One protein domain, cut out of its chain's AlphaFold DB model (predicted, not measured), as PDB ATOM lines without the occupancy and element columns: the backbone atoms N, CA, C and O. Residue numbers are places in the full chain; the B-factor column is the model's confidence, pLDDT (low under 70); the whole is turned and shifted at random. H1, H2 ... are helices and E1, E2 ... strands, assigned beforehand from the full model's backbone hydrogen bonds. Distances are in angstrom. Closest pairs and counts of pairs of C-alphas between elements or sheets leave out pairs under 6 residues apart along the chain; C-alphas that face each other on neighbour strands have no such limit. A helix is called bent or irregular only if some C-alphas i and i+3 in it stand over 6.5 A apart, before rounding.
ATOM      1  N   GLY A  30       9.929 -43.136 -12.728       89.50
ATOM      2  CA  GLY A  30      11.118 -42.741 -13.500       89.50
ATOM      3  C   GLY A  30      12.446 -42.618 -12.735       89.50
ATOM      4  O   GLY A  30      13.440 -42.248 -13.355       89.50
ATOM      5  N   ALA A  31      12.482 -42.893 -11.426       93.94
ATOM      6  CA  ALA A  31      13.670 -42.699 -10.586       93.94
ATOM      7  C   ALA A  31      14.870 -43.532 -11.067       93.94
ATOM      8  O   ALA A  31      15.947 -42.986 -11.282       93.94
ATOM      9  N   ILE A  32      14.650 -44.815 -11.371       94.19
ATOM     10  CA  ILE A  32      15.691 -45.739 -11.858       94.19
ATOM     11  C   ILE A  32      16.296 -45.243 -13.179       94.19
ATOM     12  O   ILE A  32      17.509 -45.284 -13.381       94.19
ATOM     13  N   GLY A  33      15.459 -44.720 -14.079       95.50
ATOM     14  CA  GLY A  33      15.929 -44.146 -15.338       95.50
ATOM     15  C   GLY A  33      16.751 -42.868 -15.136       95.50
ATOM     16  O   GLY A  33      17.701 -42.630 -15.881       95.50
ATOM     17  N   LEU A  34      16.413 -42.059 -14.123       95.50
ATOM     18  CA  LEU A  34      17.178 -40.868 -13.744       95.50
ATOM     19  C   LEU A  34      18.534 -41.252 -13.144       95.50
ATOM     20  O   LEU A  34      19.545 -40.680 -13.542       95.50
ATOM     21  N   GLU A  35      18.572 -42.244 -12.255       96.31
ATOM     22  CA  GLU A  35      19.813 -42.787 -11.688       96.31
ATOM     23  C   GLU A  35      20.735 -43.332 -12.784       96.31
ATOM     24  O   GLU A  35      21.906 -42.954 -12.847       96.31
ATOM     25  N   ALA A  36      20.202 -44.130 -13.716       96.69
ATOM     26  CA  ALA A  36      20.953 -44.607 -14.876       96.69
ATOM     27  C   ALA A  36      21.536 -43.441 -15.689       96.69
ATOM     28  O   ALA A  36      22.723 -43.432 -16.020       96.69
ATOM     29  N   ALA A  37      20.712 -42.430 -15.983       95.94
ATOM     30  CA  ALA A  37      21.136 -41.265 -16.748       95.94
ATOM     31  C   ALA A  37      22.232 -40.465 -16.031       95.94
ATOM     32  O   ALA A  37      23.200 -40.045 -16.673       95.94
ATOM     33  N   PHE A  38      22.102 -40.298 -14.713       95.31
ATOM     34  CA  PHE A  38      23.096 -39.657 -13.863       95.31
ATOM     35  C   PHE A  38      24.425 -40.412 -13.879       95.31
ATOM     36  O   PHE A  38      25.463 -39.784 -14.070       95.31
ATOM     37  N   LEU A  39      24.419 -41.742 -13.752       95.25
ATOM     38  CA  LEU A  39      25.645 -42.543 -13.799       95.25
ATOM     39  C   LEU A  39      26.362 -42.414 -15.147       95.25
ATOM     40  O   LEU A  39      27.587 -42.303 -15.181       95.25
ATOM     41  N   VAL A  40      25.618 -42.386 -16.257       95.56
ATOM     42  CA  VAL A  40      26.190 -42.156 -17.595       95.56
ATOM     43  C   VAL A  40      26.846 -40.775 -17.679       95.56
ATOM     44  O   VAL A  40      27.990 -40.667 -18.125       95.56
ATOM     45  N   ALA A  41      26.166 -39.730 -17.200       92.75
ATOM     46  CA  ALA A  41      26.731 -38.382 -17.139       92.75
ATOM     47  C   ALA A  41      27.953 -38.319 -16.208       92.75
ATOM     48  O   ALA A  41      28.940 -37.651 -16.510       92.75
ATOM     49  N   PHE A  42      27.926 -39.056 -15.099       90.62
ATOM     50  CA  PHE A  42      29.023 -39.109 -14.144       90.62
ATOM     51  C   PHE A  42      30.256 -39.805 -14.728       90.62
ATOM     52  O   PHE A  42      31.361 -39.277 -14.599       90.62
ATOM     53  N   LYS A  43      30.076 -40.905 -15.477       91.44
ATOM     54  CA  LYS A  43      31.152 -41.508 -16.281       91.44
ATOM     55  C   LYS A  43      31.735 -40.510 -17.281       91.44
ATOM     56  O   LYS A  43      32.946 -40.500 -17.452       91.44
ATOM     57  N   GLN A  44      30.907 -39.700 -17.946       89.62
ATOM     58  CA  GLN A  44      31.391 -38.700 -18.907       89.62
ATOM     59  C   GLN A  44      32.264 -37.627 -18.238       89.62
ATOM     60  O   GLN A  44      33.217 -37.130 -18.835       89.62
ATOM     61  N   LEU A  45      31.923 -37.243 -17.006       84.50
ATOM     62  CA  LEU A  45      32.602 -36.164 -16.292       84.50
ATOM     63  C   LEU A  45      33.879 -36.620 -15.589       84.50
ATOM     64  O   LEU A  45      34.876 -35.906 -15.648       84.50
ATOM     65  N   VAL A  46      33.849 -37.761 -14.896       82.75
ATOM     66  CA  VAL A  46      34.955 -38.191 -14.027       82.75
ATOM     67  C   VAL A  46      35.169 -39.712 -14.108       82.75
ATOM     68  O   VAL A  46      34.972 -40.426 -13.123       82.75
ATOM     69  N   PRO A  47      35.578 -40.247 -15.273       82.50
ATOM     70  CA  PRO A  47      35.681 -41.694 -15.479       82.50
ATOM     71  C   PRO A  47      36.767 -42.365 -14.622       82.50
ATOM     72  O   PRO A  47      36.597 -43.518 -14.213       82.50
ATOM     73  N   GLU A  48      37.864 -41.653 -14.342       83.38
ATOM     74  CA  GLU A  48      39.056 -42.191 -13.666       83.38
ATOM     75  C   GLU A  48      39.004 -42.116 -12.135       83.38
ATOM     76  O   GLU A  48      39.842 -42.708 -11.454       83.38
ATOM     77  N   HIS A  49      37.997 -41.453 -11.558       81.31
ATOM     78  CA  HIS A  49      37.855 -41.426 -10.106       81.31
ATOM     79  C   HIS A  49      37.551 -42.832  -9.576       81.31
ATOM     80  O   HIS A  49      36.636 -43.516 -10.045       81.31
ATOM     81  N   THR A  50      38.325 -43.268  -8.584       81.38
ATOM     82  CA  THR A  50      38.097 -44.533  -7.886       81.38
ATOM     83  C   THR A  50      37.315 -44.265  -6.615       81.38
ATOM     84  O   THR A  50      37.696 -43.434  -5.795       81.38
ATOM     85  N   VAL A  51      36.201 -44.968  -6.440       80.75
ATOM     86  CA  VAL A  51      35.466 -44.953  -5.174       80.75
ATOM     87  C   VAL A  51      35.862 -46.202  -4.402       80.75
ATOM     88  O   VAL A  51      35.836 -47.314  -4.936       80.75
ATOM     89  N   SER A  52      36.253 -46.009  -3.147       81.12
ATOM     90  CA  SER A  52      36.484 -47.092  -2.198       81.12
ATOM     91  C   SER A  52      35.173 -47.404  -1.477       81.12
ATOM     92  O   SER A  52      34.638 -46.588  -0.733       81.12
ATOM     93  N   LEU A  53      34.643 -48.596  -1.720       78.06
ATOM     94  CA  LEU A  53      33.456 -49.129  -1.060       78.06
ATOM     95  C   LEU A  53      33.888 -50.037   0.101       78.06
ATOM     96  O   LEU A  53      34.997 -50.577   0.101       78.06
ATOM     97  N   PHE A  54      33.012 -50.197   1.097       74.88
ATOM     98  CA  PHE A  54      33.205 -51.099   2.244       74.88
ATOM     99  C   PHE A  54      34.534 -50.891   2.993       74.88
ATOM    100  O   PHE A  54      35.373 -51.786   3.035       74.88
ATOM    101  N   ARG A  55      34.756 -49.699   3.575       73.62
ATOM    102  CA  ARG A  55      35.998 -49.379   4.317       73.62
ATOM    103  C   ARG A  55      37.284 -49.723   3.525       73.62
ATOM    104  O   ARG A  55      38.252 -50.203   4.100       73.62
ATOM    105  N   SER A  56      37.313 -49.441   2.217       74.44
ATOM    106  CA  SER A  56      38.470 -49.655   1.316       74.44
ATOM    107  C   SER A  56      38.714 -51.093   0.831       74.44
ATOM    108  O   SER A  56      39.711 -51.332   0.151       74.44
ATOM    109  N   LEU A  57      37.804 -52.039   1.090       77.31
ATOM    110  CA  LEU A  57      37.945 -53.421   0.605       77.31
ATOM    111  C   LEU A  57      37.773 -53.548  -0.914       77.31
ATOM    112  O   LEU A  57      38.410 -54.392  -1.537       77.31
ATOM    113  N   ILE A  58      36.925 -52.712  -1.521       83.06
ATOM    114  CA  ILE A  58      36.623 -52.787  -2.954       83.06
ATOM    115  C   ILE A  58      36.855 -51.414  -3.582       83.06
ATOM    116  O   ILE A  58      36.234 -50.427  -3.185       83.06
ATOM    117  N   ARG A  59      37.744 -51.342  -4.578       83.12
ATOM    118  CA  ARG A  59      38.033 -50.119  -5.339       83.12
ATOM    119  C   ARG A  59      37.527 -50.281  -6.763       83.12
ATOM    120  O   ARG A  59      38.051 -51.095  -7.516       83.12
ATOM    121  N   ILE A  60      36.514 -49.499  -7.131       86.12
ATOM    122  CA  ILE A  60      35.919 -49.531  -8.472       86.12
ATOM    123  C   ILE A  60      36.028 -48.136  -9.084       86.12
ATOM    124  O   ILE A  60      35.745 -47.131  -8.429       86.12
ATOM    125  N   ARG A  61      36.443 -48.075 -10.352       86.88
ATOM    126  CA  ARG A  61      36.406 -46.833 -11.134       86.88
ATOM    127  C   ARG A  61      34.980 -46.489 -11.535       86.88
ATOM    128  O   ARG A  61      34.224 -47.361 -11.964       86.88
ATOM    129  N   VAL A  62      34.654 -45.200 -11.488       86.94
ATOM    130  CA  VAL A  62      33.339 -44.657 -11.862       86.94
ATOM    131  C   VAL A  62      32.905 -45.090 -13.263       86.94
ATOM    132  O   VAL A  62      31.722 -45.346 -13.485       86.94
ATOM    133  N   LYS A  63      33.844 -45.269 -14.199       88.38
ATOM    134  CA  LYS A  63      33.524 -45.727 -15.558       88.38
ATOM    135  C   LYS A  63      32.766 -47.058 -15.642       88.38
ATOM    136  O   LYS A  63      32.090 -47.287 -16.638       88.38
ATOM    137  N   HIS A  64      32.836 -47.903 -14.612       89.69
ATOM    138  CA  HIS A  64      32.111 -49.176 -14.562       89.69
ATOM    139  C   HIS A  64      30.723 -49.068 -13.919       89.69
ATOM    140  O   HIS A  64      29.923 -49.993 -14.040       89.69
ATOM    141  N   PHE A  65      30.403 -47.953 -13.254       92.44
ATOM    142  CA  PHE A  65      29.151 -47.808 -12.504       92.44
ATOM    143  C   PHE A  65      27.903 -47.936 -13.381       92.44
ATOM    144  O   PHE A  65      26.991 -48.648 -12.966       92.44
ATOM    145  N   PRO A  66      27.835 -47.330 -14.587       94.38
ATOM    146  CA  PRO A  66      26.654 -47.482 -15.430       94.38
ATOM    147  C   PRO A  66      26.397 -48.942 -15.823       94.38
ATOM    148  O   PRO A  66      25.264 -49.406 -15.736       94.38
ATOM    149  N   ALA A  67      27.443 -49.687 -16.198       93.50
ATOM    150  CA  ALA A  67      27.302 -51.090 -16.584       93.50
ATOM    151  C   ALA A  67      26.906 -51.976 -15.398       93.50
ATOM    152  O   ALA A  67      26.021 -52.813 -15.538       93.50
ATOM    153  N   ILE A  68      27.504 -51.759 -14.220       93.75
ATOM    154  CA  ILE A  68      27.122 -52.474 -12.993       93.75
ATOM    155  C   ILE A  68      25.658 -52.187 -12.646       93.75
ATOM    156  O   ILE A  68      24.905 -53.112 -12.357       93.75
ATOM    157  N   PHE A  69      25.229 -50.924 -12.714       95.06
ATOM    158  CA  PHE A  69      23.849 -50.538 -12.428       95.06
ATOM    159  C   PHE A  69      22.859 -51.239 -13.360       95.06
ATOM    160  O   PHE A  69      21.900 -51.853 -12.897       95.06
ATOM    161  N   VAL A  70      23.104 -51.192 -14.669       94.50
ATOM    162  CA  VAL A  70      22.233 -51.839 -15.657       94.50
ATOM    163  C   VAL A  70      22.237 -53.363 -15.487       94.50
ATOM    164  O   VAL A  70      21.182 -53.986 -15.598       94.50
ATOM    165  N   LEU A  71      23.378 -53.970 -15.144       93.56
ATOM    166  CA  LEU A  71      23.473 -55.401 -14.851       93.56
ATOM    167  C   LEU A  71      22.634 -55.789 -13.625       93.56
ATOM    168  O   LEU A  71      21.832 -56.714 -13.705       93.56
ATOM    169  N   LEU A  72      22.763 -55.062 -12.511       93.44
ATOM    170  CA  LEU A  72      21.993 -55.326 -11.291       93.44
ATOM    171  C   LEU A  72      20.482 -55.179 -11.525       93.44
ATOM    172  O   LEU A  72      19.712 -56.034 -11.096       93.44
ATOM    173  N   ASN A  73      20.064 -54.150 -12.266       93.44
ATOM    174  CA  ASN A  73      18.661 -53.966 -12.649       93.44
ATOM    175  C   ASN A  73      18.181 -55.022 -13.663       93.44
ATOM    176  O   ASN A  73      17.000 -55.340 -13.704       93.44
ATOM    177  N   SER A  74      19.074 -55.608 -14.466       92.69
ATOM    178  CA  SER A  74      18.714 -56.723 -15.355       92.69
ATOM    179  C   SER A  74      18.459 -58.015 -14.575       92.69
ATOM    180  O   SER A  74      17.612 -58.817 -14.958       92.69
ATOM    181  N   LEU A  75      19.162 -58.206 -13.457       92.00
ATOM    182  CA  LEU A  75      18.998 -59.369 -12.582       92.00
ATOM    183  C   LEU A  75      17.802 -59.236 -11.625       92.00
ATOM    184  O   LEU A  75      17.308 -60.244 -11.125       92.00
ATOM    185  N   SER A  76      17.308 -58.019 -11.376       87.50
ATOM    186  CA  SER A  76      16.211 -57.789 -10.430       87.50
ATOM    187  C   SER A  76      14.871 -58.364 -10.903       87.50
ATOM    188  O   SER A  76      14.061 -58.767 -10.074       87.50
ATOM    189  N   GLY A  77      14.647 -58.467 -12.216       83.88
ATOM    190  CA  GLY A  77      13.468 -59.131 -12.778       83.88
ATOM    191  C   GLY A  77      13.384 -60.607 -12.368       83.88
ATOM    192  O   GLY A  77      12.498 -60.970 -11.595       83.88
ATOM    193  N   PRO A  78      14.349 -61.452 -12.780       84.44
ATOM    194  CA  PRO A  78      14.362 -62.871 -12.419       84.44
ATOM    195  C   PRO A  78      14.475 -63.153 -10.913       84.44
ATOM    196  O   PRO A  78      13.914 -64.136 -10.442       84.44
ATOM    197  N   LEU A  79      15.207 -62.322 -10.158       87.81
ATOM    198  CA  LEU A  79      15.492 -62.586  -8.740       87.81
ATOM    199  C   LEU A  79      14.444 -62.013  -7.779       87.81
ATOM    200  O   LEU A  79      14.171 -62.617  -6.746       87.81
ATOM    201  N   LEU A  80      13.895 -60.835  -8.083       83.88
ATOM    202  CA  LEU A  80      13.036 -60.060  -7.176       83.88
ATOM    203  C   LEU A  80      11.648 -59.775  -7.772       83.88
ATOM    204  O   LEU A  80      10.817 -59.158  -7.111       83.88
ATOM    205  N   GLY A  81      11.392 -60.185  -9.020       81.44
ATOM    206  CA  GLY A  81      10.139 -59.925  -9.732       81.44
ATOM    207  C   GLY A  81       9.976 -58.477 -10.208       81.44
ATOM    208  O   GLY A  81       8.876 -58.073 -10.584       81.44
ATOM    209  N   THR A  82      11.039 -57.666 -10.181       84.62
ATOM    210  CA  THR A  82      10.986 -56.232 -10.509       84.62
ATOM    211  C   THR A  82      11.479 -55.946 -11.926       84.62
ATOM    212  O   THR A  82      12.478 -55.261 -12.139       84.62
ATOM    213  N   ASP A  83      10.743 -56.421 -12.932       89.00
ATOM    214  CA  ASP A  83      11.120 -56.230 -14.345       89.00
ATOM    215  C   ASP A  83      11.079 -54.758 -14.794       89.00
ATOM    216  O   ASP A  83      11.748 -54.368 -15.749       89.00
ATOM    217  N   THR A  84      10.328 -53.908 -14.086       91.88
ATOM    218  CA  THR A  84      10.246 -52.467 -14.368       91.88
ATOM    219  C   THR A  84      11.626 -51.815 -14.277       91.88
ATOM    220  O   THR A  84      11.963 -50.939 -15.072       91.88
ATOM    221  N   ALA A  85      12.442 -52.275 -13.327       92.81
ATOM    222  CA  ALA A  85      13.783 -51.774 -13.084       92.81
ATOM    223  C   ALA A  85      14.732 -52.077 -14.254       92.81
ATOM    224  O   ALA A  85      15.488 -51.199 -14.672       92.81
ATOM    225  N   LEU A  86      14.613 -53.269 -14.852       93.38
ATOM    226  CA  LEU A  86      15.358 -53.670 -16.048       93.38
ATOM    227  C   LEU A  86      15.119 -52.682 -17.191       93.38
ATOM    228  O   LEU A  86      16.070 -52.082 -17.697       93.38
ATOM    229  N   PHE A  87      13.859 -52.475 -17.586       93.94
ATOM    230  CA  PHE A  87      13.557 -51.617 -18.737       93.94
ATOM    231  C   PHE A  87      13.930 -50.163 -18.477       93.94
ATOM    232  O   PHE A  87      14.528 -49.522 -19.340       93.94
ATOM    233  N   LEU A  88      13.634 -49.637 -17.287       94.81
ATOM    234  CA  LEU A  88      13.964 -48.250 -16.969       94.81
ATOM    235  C   LEU A  88      15.469 -48.023 -16.876       94.81
ATOM    236  O   LEU A  88      15.940 -46.979 -17.331       94.81
ATOM    237  N   GLY A  89      16.215 -48.982 -16.328       95.56
ATOM    238  CA  GLY A  89      17.670 -48.934 -16.278       95.56
ATOM    239  C   GLY A  89      18.269 -48.878 -17.680       95.56
ATOM    240  O   GLY A  89      19.035 -47.962 -17.983       95.56
ATOM    241  N   TRP A  90      17.857 -49.789 -18.568       95.81
ATOM    242  CA  TRP A  90      18.327 -49.823 -19.955       95.81
ATOM    243  C   TRP A  90      17.903 -48.595 -20.761       95.81
ATOM    244  O   TRP A  90      18.740 -47.978 -21.419       95.81
ATOM    245  N   TYR A  91      16.634 -48.187 -20.703       96.75
ATOM    246  CA  TYR A  91      16.176 -47.018 -21.453       96.75
ATOM    247  C   TYR A  91      16.752 -45.711 -20.910       96.75
ATOM    248  O   TYR A  91      17.063 -44.823 -21.702       96.75
ATOM    249  N   GLY A  92      16.930 -45.578 -19.594       96.81
ATOM    250  CA  GLY A  92      17.603 -44.429 -18.984       96.81
ATOM    251  C   GLY A  92      19.065 -44.335 -19.412       96.81
ATOM    252  O   GLY A  92      19.510 -43.277 -19.862       96.81
ATOM    253  N   PHE A  93      19.773 -45.465 -19.365       96.88
ATOM    254  CA  PHE A  93      21.145 -45.593 -19.841       96.88
ATOM    255  C   PHE A  93      21.275 -45.214 -21.323       96.88
ATOM    256  O   PHE A  93      22.030 -44.302 -21.658       96.88
ATOM    257  N   LEU A  94      20.494 -45.855 -22.199       95.56
ATOM    258  CA  LEU A  94      20.532 -45.628 -23.646       95.56
ATOM    259  C   LEU A  94      20.148 -44.197 -24.009       95.56
ATOM    260  O   LEU A  94      20.862 -43.550 -24.769       95.56
ATOM    261  N   THR A  95      19.058 -43.674 -23.442       95.62
ATOM    262  CA  THR A  95      18.607 -42.303 -23.723       95.62
ATOM    263  C   THR A  95      19.674 -41.290 -23.316       95.62
ATOM    264  O   THR A  95      19.967 -40.377 -24.082       95.62
ATOM    265  N   SER A  96      20.270 -41.452 -22.129       96.00
ATOM    266  CA  SER A  96      21.331 -40.561 -21.651       96.00
ATOM    267  C   SER A  96      22.578 -40.660 -22.521       96.00
ATOM    268  O   SER A  96      23.106 -39.638 -22.952       96.00
ATOM    269  N   TRP A  97      23.019 -41.879 -22.847       95.12
ATOM    270  CA  TRP A  97      24.185 -42.090 -23.698       95.12
ATOM    271  C   TRP A  97      23.982 -41.473 -25.083       95.12
ATOM    272  O   TRP A  97      24.813 -40.676 -25.506       95.12
ATOM    273  N   ILE A  98      22.852 -41.743 -25.744       92.69
ATOM    274  CA  ILE A  98      22.512 -41.172 -27.055       92.69
ATOM    275  C   ILE A  98      22.489 -39.643 -26.978       92.69
ATOM    276  O   ILE A  98      23.102 -38.962 -27.803       92.69
ATOM    277  N   TYR A  99      21.814 -39.090 -25.968       92.75
ATOM    278  CA  TYR A  99      21.721 -37.647 -25.787       92.75
ATOM    279  C   TYR A  99      23.101 -37.003 -25.607       92.75
ATOM    280  O   TYR A  99      23.428 -36.045 -26.304       92.75
ATOM    281  N   LEU A 100      23.937 -37.543 -24.720       92.31
ATOM    282  CA  LEU A 100      25.260 -36.993 -24.424       92.31
ATOM    283  C   LEU A 100      26.264 -37.209 -25.562       92.31
ATOM    284  O   LEU A 100      27.084 -36.327 -25.801       92.31
ATOM    285  N   ARG A 101      26.183 -38.342 -26.268       91.12
ATOM    286  CA  ARG A 101      27.062 -38.696 -27.392       91.12
ATOM    287  C   ARG A 101      26.776 -37.828 -28.615       91.12
ATOM    288  O   ARG A 101      27.721 -37.381 -29.249       91.12
ATOM    289  N   PHE A 102      25.504 -37.566 -28.940       88.69
ATOM    290  CA  PHE A 102      25.130 -36.978 -30.238       88.69
ATOM    291  C   PHE A 102      24.423 -35.615 -30.173       88.69
ATOM    292  O   PHE A 102      24.502 -34.844 -31.132       88.69
ATOM    293  N   TYR A 103      23.712 -35.298 -29.086       86.94
ATOM    294  CA  TYR A 103      22.773 -34.164 -29.061       86.94
ATOM    295  C   TYR A 103      23.148 -33.041 -28.094       86.94
ATOM    296  O   TYR A 103      22.808 -31.888 -28.356       86.94
ATOM    297  N   ARG A 104      23.828 -33.340 -26.983       87.56
ATOM    298  CA  ARG A 104      24.188 -32.338 -25.975       87.56
ATOM    299  C   ARG A 104      25.092 -31.271 -26.584       87.56
ATOM    300  O   ARG A 104      26.185 -31.585 -27.025       87.56
ATOM    301  N   VAL A 105      24.693 -30.007 -26.523       82.81
ATOM    302  CA  VAL A 105      25.569 -28.884 -26.880       82.81
ATOM    303  C   VAL A 105      26.212 -28.346 -25.606       82.81
ATOM    304  O   VAL A 105      25.517 -28.047 -24.634       82.81
ATOM    305  N   ALA A 106      27.538 -28.264 -25.584       73.44
ATOM    306  CA  ALA A 106      28.304 -27.705 -24.480       73.44
ATOM    307  C   ALA A 106      29.303 -26.663 -25.005       73.44
ATOM    308  O   ALA A 106      29.745 -26.772 -26.148       73.44
ATOM    309  N   PRO A 107      29.699 -25.666 -24.196       66.44
ATOM    310  CA  PRO A 107      30.813 -24.799 -24.553       66.44
ATOM    311  C   PRO A 107      32.062 -25.665 -24.734       66.44
ATOM    312  O   PRO A 107      32.381 -26.489 -23.868       66.44
ATOM    313  N   SER A 108      32.744 -25.510 -25.862       63.12
ATOM    314  CA  SER A 108      34.038 -26.146 -26.056       63.12
ATOM    315  C   SER A 108      35.012 -25.557 -25.035       63.12
ATOM    316  O   SER A 108      35.048 -24.352 -24.787       63.12
ATOM    317  N   VAL A 109      35.779 -26.425 -24.385       58.97
ATOM    318  CA  VAL A 109      36.881 -25.988 -23.511       58.97
ATOM    319  C   VAL A 109      38.152 -25.695 -24.310       58.97
ATOM    320  O   VAL A 109      39.093 -25.119 -23.777       58.97
ATOM    321  N   ILE A 110      38.151 -26.080 -25.587       54.97
ATOM    322  CA  ILE A 110      39.164 -25.775 -26.593       54.97
ATOM    323  C   ILE A 110      38.676 -24.531 -27.350       54.97
ATOM    324  O   ILE A 110      38.462 -24.552 -28.556       54.97
ATOM    325  N   ALA A 111      38.394 -23.452 -26.620       49.34
ATOM    326  CA  ALA A 111      38.159 -22.170 -27.260       49.34
ATOM    327  C   ALA A 111      39.508 -21.693 -27.804       49.34
ATOM    328  O   ALA A 111      40.428 -21.383 -27.046       49.34
ATOM    329  N   THR A 112      39.642 -21.699 -29.126       48.81
ATOM    330  CA  THR A 112      40.739 -21.032 -29.817       48.81
ATOM    331  C   THR A 112      40.671 -19.532 -29.543       48.81
ATOM    332  O   THR A 112      39.612 -18.978 -29.251       48.81
ATOM    333  N   SER A 113      41.815 -18.869 -29.657       48.06
ATOM    334  CA  SER A 113      42.098 -17.445 -29.428       48.06
ATOM    335  C   SER A 113      41.250 -16.422 -30.214       48.06
ATOM    336  O   SER A 113      41.624 -15.257 -30.299       48.06
ATOM    337  N   THR A 114      40.130 -16.824 -30.814       49.34
ATOM    338  CA  THR A 114      39.280 -16.020 -31.702       49.34
ATOM    339  C   THR A 114      38.042 -15.420 -31.031       49.34
ATOM    340  O   THR A 114      37.290 -14.716 -31.692       49.34
ATOM    341  N   GLY A 115      37.817 -15.621 -29.729       47.25
ATOM    342  CA  GLY A 115      36.758 -14.918 -28.979       47.25
ATOM    343  C   GLY A 115      35.315 -15.318 -29.330       47.25
ATOM    344  O   GLY A 115      34.384 -14.896 -28.646       47.25
ATOM    345  N   GLU A 116      35.114 -16.169 -30.335       49.53
ATOM    346  CA  GLU A 116      33.837 -16.819 -30.610       49.53
ATOM    347  C   GLU A 116      33.697 -18.046 -29.708       49.53
ATOM    348  O   GLU A 116      34.552 -18.931 -29.697       49.53
ATOM    349  N   GLY A 117      32.625 -18.088 -28.916       57.44
ATOM    350  CA  GLY A 117      32.320 -19.197 -28.017       57.44
ATOM    351  C   GLY A 117      32.040 -20.479 -28.797       57.44
ATOM    352  O   GLY A 117      30.883 -20.824 -29.024       57.44
ATOM    353  N   ALA A 118      33.094 -21.185 -29.207       64.44
ATOM    354  CA  ALA A 118      32.989 -22.439 -29.928       64.44
ATOM    355  C   ALA A 118      32.163 -23.424 -29.090       64.44
ATOM    356  O   ALA A 118      32.458 -23.665 -27.917       64.44
ATOM    357  N   THR A 119      31.094 -23.961 -29.673       71.00
ATOM    358  CA  THR A 119      30.222 -24.945 -29.028       71.00
ATOM    359  C   THR A 119      30.538 -26.328 -29.577       71.00
ATOM    360  O   THR A 119      30.613 -26.535 -30.784       71.00
ATOM    361  N   THR A 120      30.743 -27.293 -28.686       76.94
ATOM    362  CA  THR A 120      30.901 -28.702 -29.045       76.94
ATOM    363  C   THR A 120      29.537 -29.372 -28.965       76.94
ATOM    364  O   THR A 120      28.859 -29.306 -27.935       76.94
ATOM    365  N   LYS A 121      29.124 -30.020 -30.056       84.31
ATOM    366  CA  LYS A 121      27.916 -30.845 -30.101       84.31
ATOM    367  C   LYS A 121      28.282 -32.309 -29.871       84.31
ATOM    368  O   LYS A 121      29.080 -32.874 -30.610       84.31
ATOM    369  N   GLY A 122      27.635 -32.918 -28.890       87.62
ATOM    370  CA  GLY A 122      27.868 -34.286 -28.467       87.62
ATOM    371  C   GLY A 122      29.213 -34.466 -27.770       87.62
ATOM    372  O   GLY A 122      29.846 -33.520 -27.301       87.62
ATOM    373  N   ASP A 123      29.639 -35.716 -27.717       87.50
ATOM    374  CA  ASP A 123      30.954 -36.128 -27.257       87.50
ATOM    375  C   ASP A 123      31.400 -37.218 -28.211       87.50
ATOM    376  O   ASP A 123      30.795 -38.283 -28.192       87.50
ATOM    377  N   ALA A 124      32.379 -36.932 -29.070       89.56
ATOM    378  CA  ALA A 124      32.882 -37.850 -30.092       89.56
ATOM    379  C   ALA A 124      34.012 -38.764 -29.582       89.56
ATOM    380  O   ALA A 124      34.414 -39.674 -30.302       89.56
ATOM    381  N   SER A 125      34.439 -38.619 -28.319       90.00
ATOM    382  CA  SER A 125      35.557 -39.382 -27.747       90.00
ATOM    383  C   SER A 125      35.341 -40.897 -27.743       90.00
ATOM    384  O   SER A 125      34.253 -41.381 -27.423       90.00
ATOM    385  N   ASP A 126      36.385 -41.670 -28.010       89.88
ATOM    386  CA  ASP A 126      36.311 -43.136 -27.998       89.88
ATOM    387  C   ASP A 126      35.967 -43.650 -26.599       89.88
ATOM    388  O   ASP A 126      35.151 -44.552 -26.427       89.88
ATOM    389  N   THR A 127      36.459 -42.970 -25.561       89.31
ATOM    390  CA  THR A 127      36.152 -43.300 -24.160       89.31
ATOM    391  C   THR A 127      34.654 -43.266 -23.827       89.31
ATOM    392  O   THR A 127      34.221 -43.900 -22.854       89.31
ATOM    393  N   PHE A 128      33.844 -42.549 -24.614       92.06
ATOM    394  CA  PHE A 128      32.390 -42.460 -24.472       92.06
ATOM    395  C   PHE A 128      31.608 -43.306 -25.497       92.06
ATOM    396  O   PHE A 128      30.373 -43.264 -25.522       92.06
ATOM    397  N   ALA A 129      32.283 -44.128 -26.305       92.00
ATOM    398  CA  ALA A 129      31.619 -45.135 -27.125       92.00
ATOM    399  C   ALA A 129      30.891 -46.174 -26.251       92.00
ATOM    400  O   ALA A 129      31.259 -46.417 -25.098       92.00
ATOM    401  N   PHE A 130      29.837 -46.785 -26.799       92.19
ATOM    402  CA  PHE A 130      28.959 -47.704 -26.063       92.19
ATOM    403  C   PHE A 130      29.707 -48.910 -25.479       92.19
ATOM    404  O   PHE A 130      29.498 -49.270 -24.321       92.19
ATOM    405  N   SER A 131      30.612 -49.508 -26.259       93.12
ATOM    406  CA  SER A 131      31.433 -50.645 -25.835       93.12
ATOM    407  C   SER A 131      32.213 -50.317 -24.558       93.12
ATOM    408  O   SER A 131      32.149 -51.069 -23.587       93.12
ATOM    409  N   HIS A 132      32.834 -49.136 -24.488       92.38
ATOM    410  CA  HIS A 132      33.664 -48.684 -23.366       92.38
ATOM    411  C   HIS A 132      32.924 -48.445 -22.036       92.38
ATOM    412  O   HIS A 132      33.549 -48.079 -21.037       92.38
ATOM    413  N   PHE A 133      31.608 -48.666 -21.971       91.75
ATOM    414  CA  PHE A 133      30.887 -48.744 -20.698       91.75
ATOM    415  C   PHE A 133      31.093 -50.076 -19.972       91.75
ATOM    416  O   PHE A 133      30.980 -50.126 -18.746       91.75
ATOM    417  N   PHE A 134      31.419 -51.142 -20.699       91.31
ATOM    418  CA  PHE A 134      31.568 -52.489 -20.153       91.31
ATOM    419  C   PHE A 134      33.041 -52.820 -19.876       91.31
ATOM    420  O   PHE A 134      33.919 -52.099 -20.329       91.31
ATOM    421  N   PRO A 135      33.366 -53.861 -19.097       89.19
ATOM    422  CA  PRO A 135      34.741 -54.344 -18.940       89.19
ATOM    423  C   PRO A 135      35.330 -54.915 -20.239       89.19
ATOM    424  O   PRO A 135      34.590 -55.351 -21.118       89.19
ATOM    425  N   GLU A 136      36.660 -54.969 -20.328       88.50
ATOM    426  CA  GLU A 136      37.413 -55.385 -21.524       88.50
ATOM    427  C   GLU A 136      36.955 -56.718 -22.153       88.50
ATOM    428  O   GLU A 136      36.733 -56.733 -23.363       88.50
ATOM    429  N   PRO A 137      36.672 -57.800 -21.395       91.19
ATOM    430  CA  PRO A 137      36.198 -59.046 -22.006       91.19
ATOM    431  C   PRO A 137      34.886 -58.885 -22.788       91.19
ATOM    432  O   PRO A 137      34.687 -59.516 -23.820       91.19
ATOM    433  N   ILE A 138      33.991 -58.017 -22.305       90.44
ATOM    434  CA  ILE A 138      32.709 -57.729 -22.957       90.44
ATOM    435  C   ILE A 138      32.915 -56.732 -24.102       90.44
ATOM    436  O   ILE A 138      32.277 -56.861 -25.144       90.44
ATOM    437  N   GLN A 139      33.825 -55.764 -23.938       90.69
ATOM    438  CA  GLN A 139      34.159 -54.783 -24.975       90.69
ATOM    439  C   GLN A 139      34.589 -55.450 -26.278       90.69
ATOM    440  O   GLN A 139      34.098 -55.056 -27.328       90.69
ATOM    441  N   VAL A 140      35.453 -56.469 -26.211       92.31
ATOM    442  CA  VAL A 140      35.977 -57.165 -27.400       92.31
ATOM    443  C   VAL A 140      34.854 -57.776 -28.242       92.31
ATOM    444  O   VAL A 140      34.908 -57.744 -29.468       92.31
ATOM    445  N   VAL A 141      33.808 -58.291 -27.595       92.69
ATOM    446  CA  VAL A 141      32.646 -58.868 -28.284       92.69
ATOM    447  C   VAL A 141      31.707 -57.773 -28.792       92.69
ATOM    448  O   VAL A 141      31.148 -57.877 -29.881       92.69
ATOM    449  N   LEU A 142      31.519 -56.718 -27.999       91.00
ATOM    450  CA  LEU A 142      30.491 -55.711 -28.239       91.00
ATOM    451  C   LEU A 142      30.922 -54.633 -29.238       91.00
ATOM    452  O   LEU A 142      30.083 -54.139 -29.983       91.00
ATOM    453  N   ALA A 143      32.211 -54.288 -29.280       91.44
ATOM    454  CA  ALA A 143      32.772 -53.299 -30.196       91.44
ATOM    455  C   ALA A 143      32.422 -53.575 -31.672       91.44
ATOM    456  O   ALA A 143      31.752 -52.727 -32.260       91.44
ATOM    457  N   PRO A 144      32.718 -54.756 -32.259       93.44
ATOM    458  CA  PRO A 144      32.402 -55.002 -33.665       93.44
ATOM    459  C   PRO A 144      30.895 -54.952 -33.944       93.44
ATOM    460  O   PRO A 144      30.476 -54.490 -35.001       93.44
ATOM    461  N   VAL A 145      30.059 -55.386 -32.995       91.75
ATOM    462  CA  VAL A 145      28.596 -55.319 -33.134       91.75
ATOM    463  C   VAL A 145      28.123 -53.866 -33.151       91.75
ATOM    464  O   VAL A 145      27.332 -53.481 -34.014       91.75
ATOM    465  N   CYS A 146      28.619 -53.042 -32.228       90.25
ATOM    466  CA  CYS A 146      28.296 -51.621 -32.169       90.25
ATOM    467  C   CYS A 146      28.766 -50.867 -33.413       90.25
ATOM    468  O   CYS A 146      28.005 -50.056 -33.939       90.25
ATOM    469  N   ASP A 147      29.966 -51.166 -33.908       90.19
ATOM    470  CA  ASP A 147      30.521 -50.532 -35.103       90.19
ATOM    471  C   ASP A 147      29.696 -50.880 -36.343       90.19
ATOM    472  O   ASP A 147      29.372 -50.002 -37.142       90.19
ATOM    473  N   GLN A 148      29.257 -52.135 -36.478       90.81
ATOM    474  CA  GLN A 148      28.383 -52.536 -37.582       90.81
ATOM    475  C   GLN A 148      27.015 -51.854 -37.523       90.81
ATOM    476  O   GLN A 148      26.515 -51.376 -38.545       90.81
ATOM    477  N   ILE A 149      26.414 -51.753 -36.334       87.62
ATOM    478  CA  ILE A 149      25.159 -51.013 -36.142       87.62
ATOM    479  C   ILE A 149      25.356 -49.538 -36.515       87.62
ATOM    480  O   ILE A 149      24.532 -48.973 -37.233       87.62
ATOM    481  N   TYR A 150      26.457 -48.923 -36.080       85.94
ATOM    482  CA  TYR A 150      26.779 -47.531 -36.384       85.94
ATOM    483  C   TYR A 150      26.970 -47.292 -37.887       85.94
ATOM    484  O   TYR A 150      26.351 -46.388 -38.450       85.94
ATOM    485  N   ASN A 151      27.736 -48.152 -38.561       87.69
ATOM    486  CA  ASN A 151      27.938 -48.095 -40.009       87.69
ATOM    487  C   ASN A 151      26.620 -48.272 -40.773       87.69
ATOM    488  O   ASN A 151      26.353 -47.549 -41.735       87.69
ATOM    489  N   THR A 152      25.755 -49.174 -40.307       87.94
ATOM    490  CA  THR A 152      24.420 -49.376 -40.883       87.94
ATOM    491  C   THR A 152      23.551 -48.126 -40.714       87.94
ATOM    492  O   THR A 152      22.917 -47.679 -41.667       87.94
ATOM    493  N   LEU A 153      23.558 -47.498 -39.534       85.25
ATOM    494  CA  LEU A 153      22.826 -46.251 -39.270       85.25
ATOM    495  C   LEU A 153      23.326 -45.082 -40.133       85.25
ATOM    496  O   LEU A 153      22.517 -44.257 -40.569       85.25
ATOM    497  N   ILE A 154      24.633 -45.011 -40.408       88.19
ATOM    498  CA  ILE A 154      25.218 -44.031 -41.335       88.19
ATOM    499  C   ILE A 154      24.752 -44.300 -42.770       88.19
ATOM    500  O   ILE A 154      24.325 -43.370 -43.459       88.19
ATOM    501  N   ALA A 155      24.784 -45.559 -43.215       88.75
ATOM    502  CA  ALA A 155      24.323 -45.948 -44.548       88.75
ATOM    503  C   ALA A 155      22.838 -45.604 -44.761       88.75
ATOM    504  O   ALA A 155      22.460 -45.113 -45.824       88.75
ATOM    505  N   LEU A 156      22.017 -45.766 -43.718       87.75
ATOM    506  CA  LEU A 156      20.602 -45.385 -43.696       87.75
ATOM    507  C   LEU A 156      20.362 -43.875 -43.504       87.75
ATOM    508  O   LEU A 156      19.211 -43.452 -43.428       87.75
ATOM    509  N   ARG A 157      21.420 -43.051 -43.420       84.50
ATOM    510  CA  ARG A 157      21.365 -41.592 -43.184       84.50
ATOM    511  C   ARG A 157      20.630 -41.190 -41.895       84.50
ATOM    512  O   ARG A 157      20.143 -40.068 -41.786       84.50
ATOM    513  N   ILE A 158      20.594 -42.082 -40.905       81.88
ATOM    514  CA  ILE A 158      20.003 -41.828 -39.582       81.88
ATOM    515  C   ILE A 158      21.009 -41.105 -38.675       81.88
ATOM    516  O   ILE A 158      20.627 -40.252 -37.873       81.88
ATOM    517  N   CYS A 159      22.302 -41.408 -38.820       77.94
ATOM    518  CA  CYS A 159      23.383 -40.787 -38.057       77.94
ATOM    519  C   CYS A 159      24.420 -40.137 -38.978       77.94
ATOM    520  O   CYS A 159      24.771 -40.677 -40.024       77.94
ATOM    521  N   THR A 160      24.948 -38.986 -38.562       81.19
ATOM    522  CA  THR A 160      26.108 -38.355 -39.202       81.19
ATOM    523  C   THR A 160      27.397 -38.931 -38.611       81.19
ATOM    524  O   THR A 160      27.511 -38.961 -37.379       81.19
ATOM    525  N   PRO A 161      28.365 -39.368 -39.436       86.25
ATOM    526  CA  PRO A 161      29.653 -39.825 -38.936       86.25
ATOM    527  C   PRO A 161      30.406 -38.684 -38.244       86.25
ATOM    528  O   PRO A 161      30.313 -37.529 -38.666       86.25
ATOM    529  N   PHE A 162      31.153 -38.999 -37.187       86.06
ATOM    530  CA  PHE A 162      32.099 -38.044 -36.609       86.06
ATOM    531  C   PHE A 162      33.311 -37.892 -37.538       86.06
ATOM    532  O   PHE A 162      33.791 -38.880 -38.091       86.06
ATOM    533  N   SER A 163      33.804 -36.664 -37.724       87.88
ATOM    534  CA  SER A 163      35.081 -36.444 -38.411       87.88
ATOM    535  C   SER A 163      36.242 -36.877 -37.514       87.88
ATOM    536  O   SER A 163      36.137 -36.808 -36.288       87.88
ATOM    537  N   ASN A 164      37.368 -37.269 -38.114       87.62
ATOM    538  CA  ASN A 164      38.579 -37.607 -37.356       87.62
ATOM    539  C   ASN A 164      39.022 -36.447 -36.449       87.62
ATOM    540  O   ASN A 164      39.401 -36.667 -35.306       87.62
ATOM    541  N   GLU A 165      38.875 -35.207 -36.921       86.12
ATOM    542  CA  GLU A 165      39.138 -33.997 -36.133       86.12
ATOM    543  C   GLU A 165      38.225 -33.890 -34.902       86.12
ATOM    544  O   GLU A 165      38.684 -33.536 -33.819       86.12
ATOM    545  N   ALA A 166      36.936 -34.226 -35.037       85.12
ATOM    546  CA  ALA A 166      35.998 -34.209 -33.918       85.12
ATOM    547  C   ALA A 166      36.300 -35.314 -32.897       85.12
ATOM    548  O   ALA A 166      36.135 -35.088 -31.697       85.12
ATOM    549  N   ILE A 167      36.736 -36.489 -33.358       89.00
ATOM    550  CA  ILE A 167      37.144 -37.604 -32.491       89.00
ATOM    551  C   ILE A 167      38.399 -37.220 -31.705       89.00
ATOM    552  O   ILE A 167      38.391 -37.331 -30.481       89.00
ATOM    553  N   GLU A 168      39.424 -36.691 -32.378       88.19
ATOM    554  CA  GLU A 168      40.667 -36.244 -31.738       88.19
ATOM    555  C   GLU A 168      40.388 -35.143 -30.706       88.19
ATOM    556  O   GLU A 168      40.714 -35.292 -29.529       88.19
ATOM    557  N   ALA A 169      39.653 -34.094 -31.094       84.81
ATOM    558  CA  ALA A 169      39.253 -33.031 -30.173       84.81
ATOM    559  C   ALA A 169      38.414 -33.563 -28.994       84.81
ATOM    560  O   ALA A 169      38.544 -33.095 -27.862       84.81
ATOM    561  N   GLY A 170      37.555 -34.559 -29.235       85.69
ATOM    562  CA  GLY A 170      36.784 -35.239 -28.197       85.69
ATOM    563  C   GLY A 170      37.671 -36.020 -27.225       85.69
ATOM    564  O   GLY A 170      37.461 -35.941 -26.012       85.69
ATOM    565  N   ASN A 171      38.667 -36.741 -27.737       89.88
ATOM    566  CA  ASN A 171      39.632 -37.510 -26.953       89.88
ATOM    567  C   ASN A 171      40.522 -36.597 -26.100       89.88
ATOM    568  O   ASN A 171      40.653 -36.843 -24.898       89.88
ATOM    569  N   GLU A 172      41.028 -35.496 -26.664       85.19
ATOM    570  CA  GLU A 172      41.738 -34.451 -25.914       85.19
ATOM    571  C   GLU A 172      40.858 -33.838 -24.815       85.19
ATOM    572  O   GLU A 172      41.295 -33.594 -23.688       85.19
ATOM    573  N   GLN A 173      39.576 -33.605 -25.107       81.50
ATOM    574  CA  GLN A 173      38.654 -33.071 -24.113       81.50
ATOM    575  C   GLN A 173      38.365 -34.081 -22.994       81.50
ATOM    576  O   GLN A 173      38.242 -33.700 -21.826       81.50
ATOM    577  N   ALA A 174      38.231 -35.365 -23.326       84.25
ATOM    578  CA  ALA A 174      38.008 -36.432 -22.360       84.25
ATOM    579  C   ALA A 174      39.226 -36.643 -21.449       84.25
ATOM    580  O   ALA A 174      39.048 -36.757 -20.233       84.25
ATOM    581  N   SER A 175      40.445 -36.612 -21.998       82.69
ATOM    582  CA  SER A 175      41.681 -36.701 -21.212       82.69
ATOM    583  C   SER A 175      41.841 -35.495 -20.281       82.69
ATOM    584  O   SER A 175      42.061 -35.674 -19.083       82.69
ATOM    585  N   ALA A 176      41.574 -34.276 -20.763       78.81
ATOM    586  CA  ALA A 176      41.612 -33.069 -19.935       78.81
ATOM    587  C   ALA A 176      40.618 -33.112 -18.754       78.81
ATOM    588  O   ALA A 176      40.910 -32.609 -17.665       78.81
ATOM    589  N   ARG A 177      39.438 -33.727 -18.936       77.75
ATOM    590  CA  ARG A 177      38.475 -33.951 -17.838       77.75
ATOM    591  C   ARG A 177      38.971 -34.999 -16.844       77.75
ATOM    592  O   ARG A 177      38.806 -34.807 -15.641       77.75
ATOM    593  N   ALA A 178      39.581 -36.077 -17.337       73.44
ATOM    594  CA  ALA A 178      40.144 -37.126 -16.496       73.44
ATOM    595  C   ALA A 178      41.281 -36.594 -15.603       73.44
ATOM    596  O   ALA A 178      41.329 -36.924 -14.420       73.44
ATOM    597  N   GLU A 179      42.131 -35.712 -16.134       70.19
ATOM    598  CA  GLU A 179      43.229 -35.079 -15.392       70.19
ATOM    599  C   GLU A 179      42.763 -33.957 -14.447       70.19
ATOM    600  O   GLU A 179      43.369 -33.722 -13.402       70.19
ATOM    601  N   GLY A 180      41.676 -33.255 -14.787       64.81
ATOM    602  CA  GLY A 180      41.184 -32.100 -14.029       64.81
ATOM    603  C   GLY A 180      40.557 -32.423 -12.666       64.81
ATOM    604  O   GLY A 180      40.528 -31.554 -11.793       64.81
ATOM    605  N   GLY A 181      40.069 -33.649 -12.459       58.56
ATOM    606  CA  GLY A 181      39.427 -34.082 -11.213       58.56
ATOM    607  C   GLY A 181      38.146 -33.312 -10.821       58.56
ATOM    608  O   GLY A 181      37.804 -32.255 -11.354       58.56
ATOM    609  N   LEU A 182      37.428 -33.835  -9.819       54.66
ATOM    610  CA  LEU A 182      36.219 -33.224  -9.232       54.66
ATOM    611  C   LEU A 182      36.371 -31.748  -8.784       54.66
ATOM    612  O   LEU A 182      35.462 -30.962  -9.075       54.66
ATOM    613  N   PRO A 183      37.472 -31.313  -8.125       52.44
ATOM    614  CA  PRO A 183      37.571 -29.936  -7.633       52.44
ATOM    615  C   PRO A 183      37.705 -28.892  -8.753       52.44
ATOM    616  O   PRO A 183      37.270 -27.755  -8.578       52.44
ATOM    617  N   SER A 184      38.236 -29.254  -9.929       53.22
ATOM    618  CA  SER A 184      38.344 -28.317 -11.057       53.22
ATOM    619  C   SER A 184      37.009 -28.081 -11.771       53.22
ATOM    620  O   SER A 184      36.853 -27.042 -12.411       53.22
TER     621      SER A 184
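What this domain is: This is residues 30 to 184 of the 260 residues of the protein "Eukaryotic integral membrane protein" of Elsinoe australis (UniProt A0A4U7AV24). Three helices, H1, H2 and H3, form an up-and-down bundle, with a small strand hairpin, E1 and E2, between the end of H1 and the start of H2, and a second, E3 and E4, after the end of H3. H5 crosses near the end of H1, while H4 lies away from the other four helices and is reached by a stretch with no named element, residues 122 to 135, that runs through the middle of the domain. The printed part has 155 residues with five named helices and four named strands, in the order H1 E1 E2 H2 H3 E3 E4 H4 H5; both two-stranded sheets are antiparallel, and the class is mostly helix. It is compact, with a radius of gyration of the C-alphas of 16.9 A and spans of 56 by 44 by 31 A.

Where its parts are: One two-stranded sheet has E1, residues 50 to 53, and E2, residues 58 to 61; C-alpha 50 is at (38.097, -44.533, -7.886). H1 is residues 31 to 45, 20.8 A long, from C-alpha 31 at (13.670, -42.699, -10.586). H2 is residues 62 to 80, 25.9 A, and H3 residues 83 to 103, 29.0 A. E3 is residues 105 to 107 and E4 residues 119 to 121. H4 is residues 136 to 155, 28.1 A, and H5 residues 164 to 184, 27.9 A, ending at C-alpha 184 at (38.344, -28.317, -11.057). H2 is irregular, with C-alphas 63 and 66 7.1 A apart; so is H5, with 179 and 182 9.5 A apart, and H4 only just, with 141 and 144 6.6 A apart.

How they stand to each other: The hairpin E1 and E2 is antiparallel at 151 degrees, with N 53 and O 58 2.8 A apart. H1 touches H2, whose residues 62 to 70 alone take part; the closest C-alphas, of Lys 43 and Lys 63, are 4.9 A apart, at a shallow tilt of 21 degrees, opposite ways. H1 touches H3 at Gly 33 and Gly 92, the closest C-alphas, 4.0 A apart; they run the same way at a steep tilt of 37 degrees, only just beyond shallow. H2 and H3, a helical hairpin, touch with the C-alphas of Gly 77 and Asp 83 closest at 4.0 A, at a shallow tilt of 27 degrees. In the hairpin E3 and E4, antiparallel at 149 degrees, N 120 and O 106 are 2.8 A apart. H1 and H5 only just touch, with 3 pairs of C-alphas within 8 A, the closest those of Leu 45 and Arg 177 at 6.5 A, about perpendicular at 79 degrees. H4 is apart from H1, H2, H3 and H5. Every O i to N i+4 pair is within hydrogen-bond range in H1 and H3, against 11 of 15 in H2, 13 of 16 in H4 and 13 of 17 in H5.

The domain as a whole: The two C-alphas farthest apart, of Leu 79 and Thr 114, are 57.1 A apart. The printed part has no cut. The links E3 to E4 and E4 to H4 are long. The mean pLDDT of the printed part is 84.6, and residues 107 to 118 and 180 to 184 are under 70.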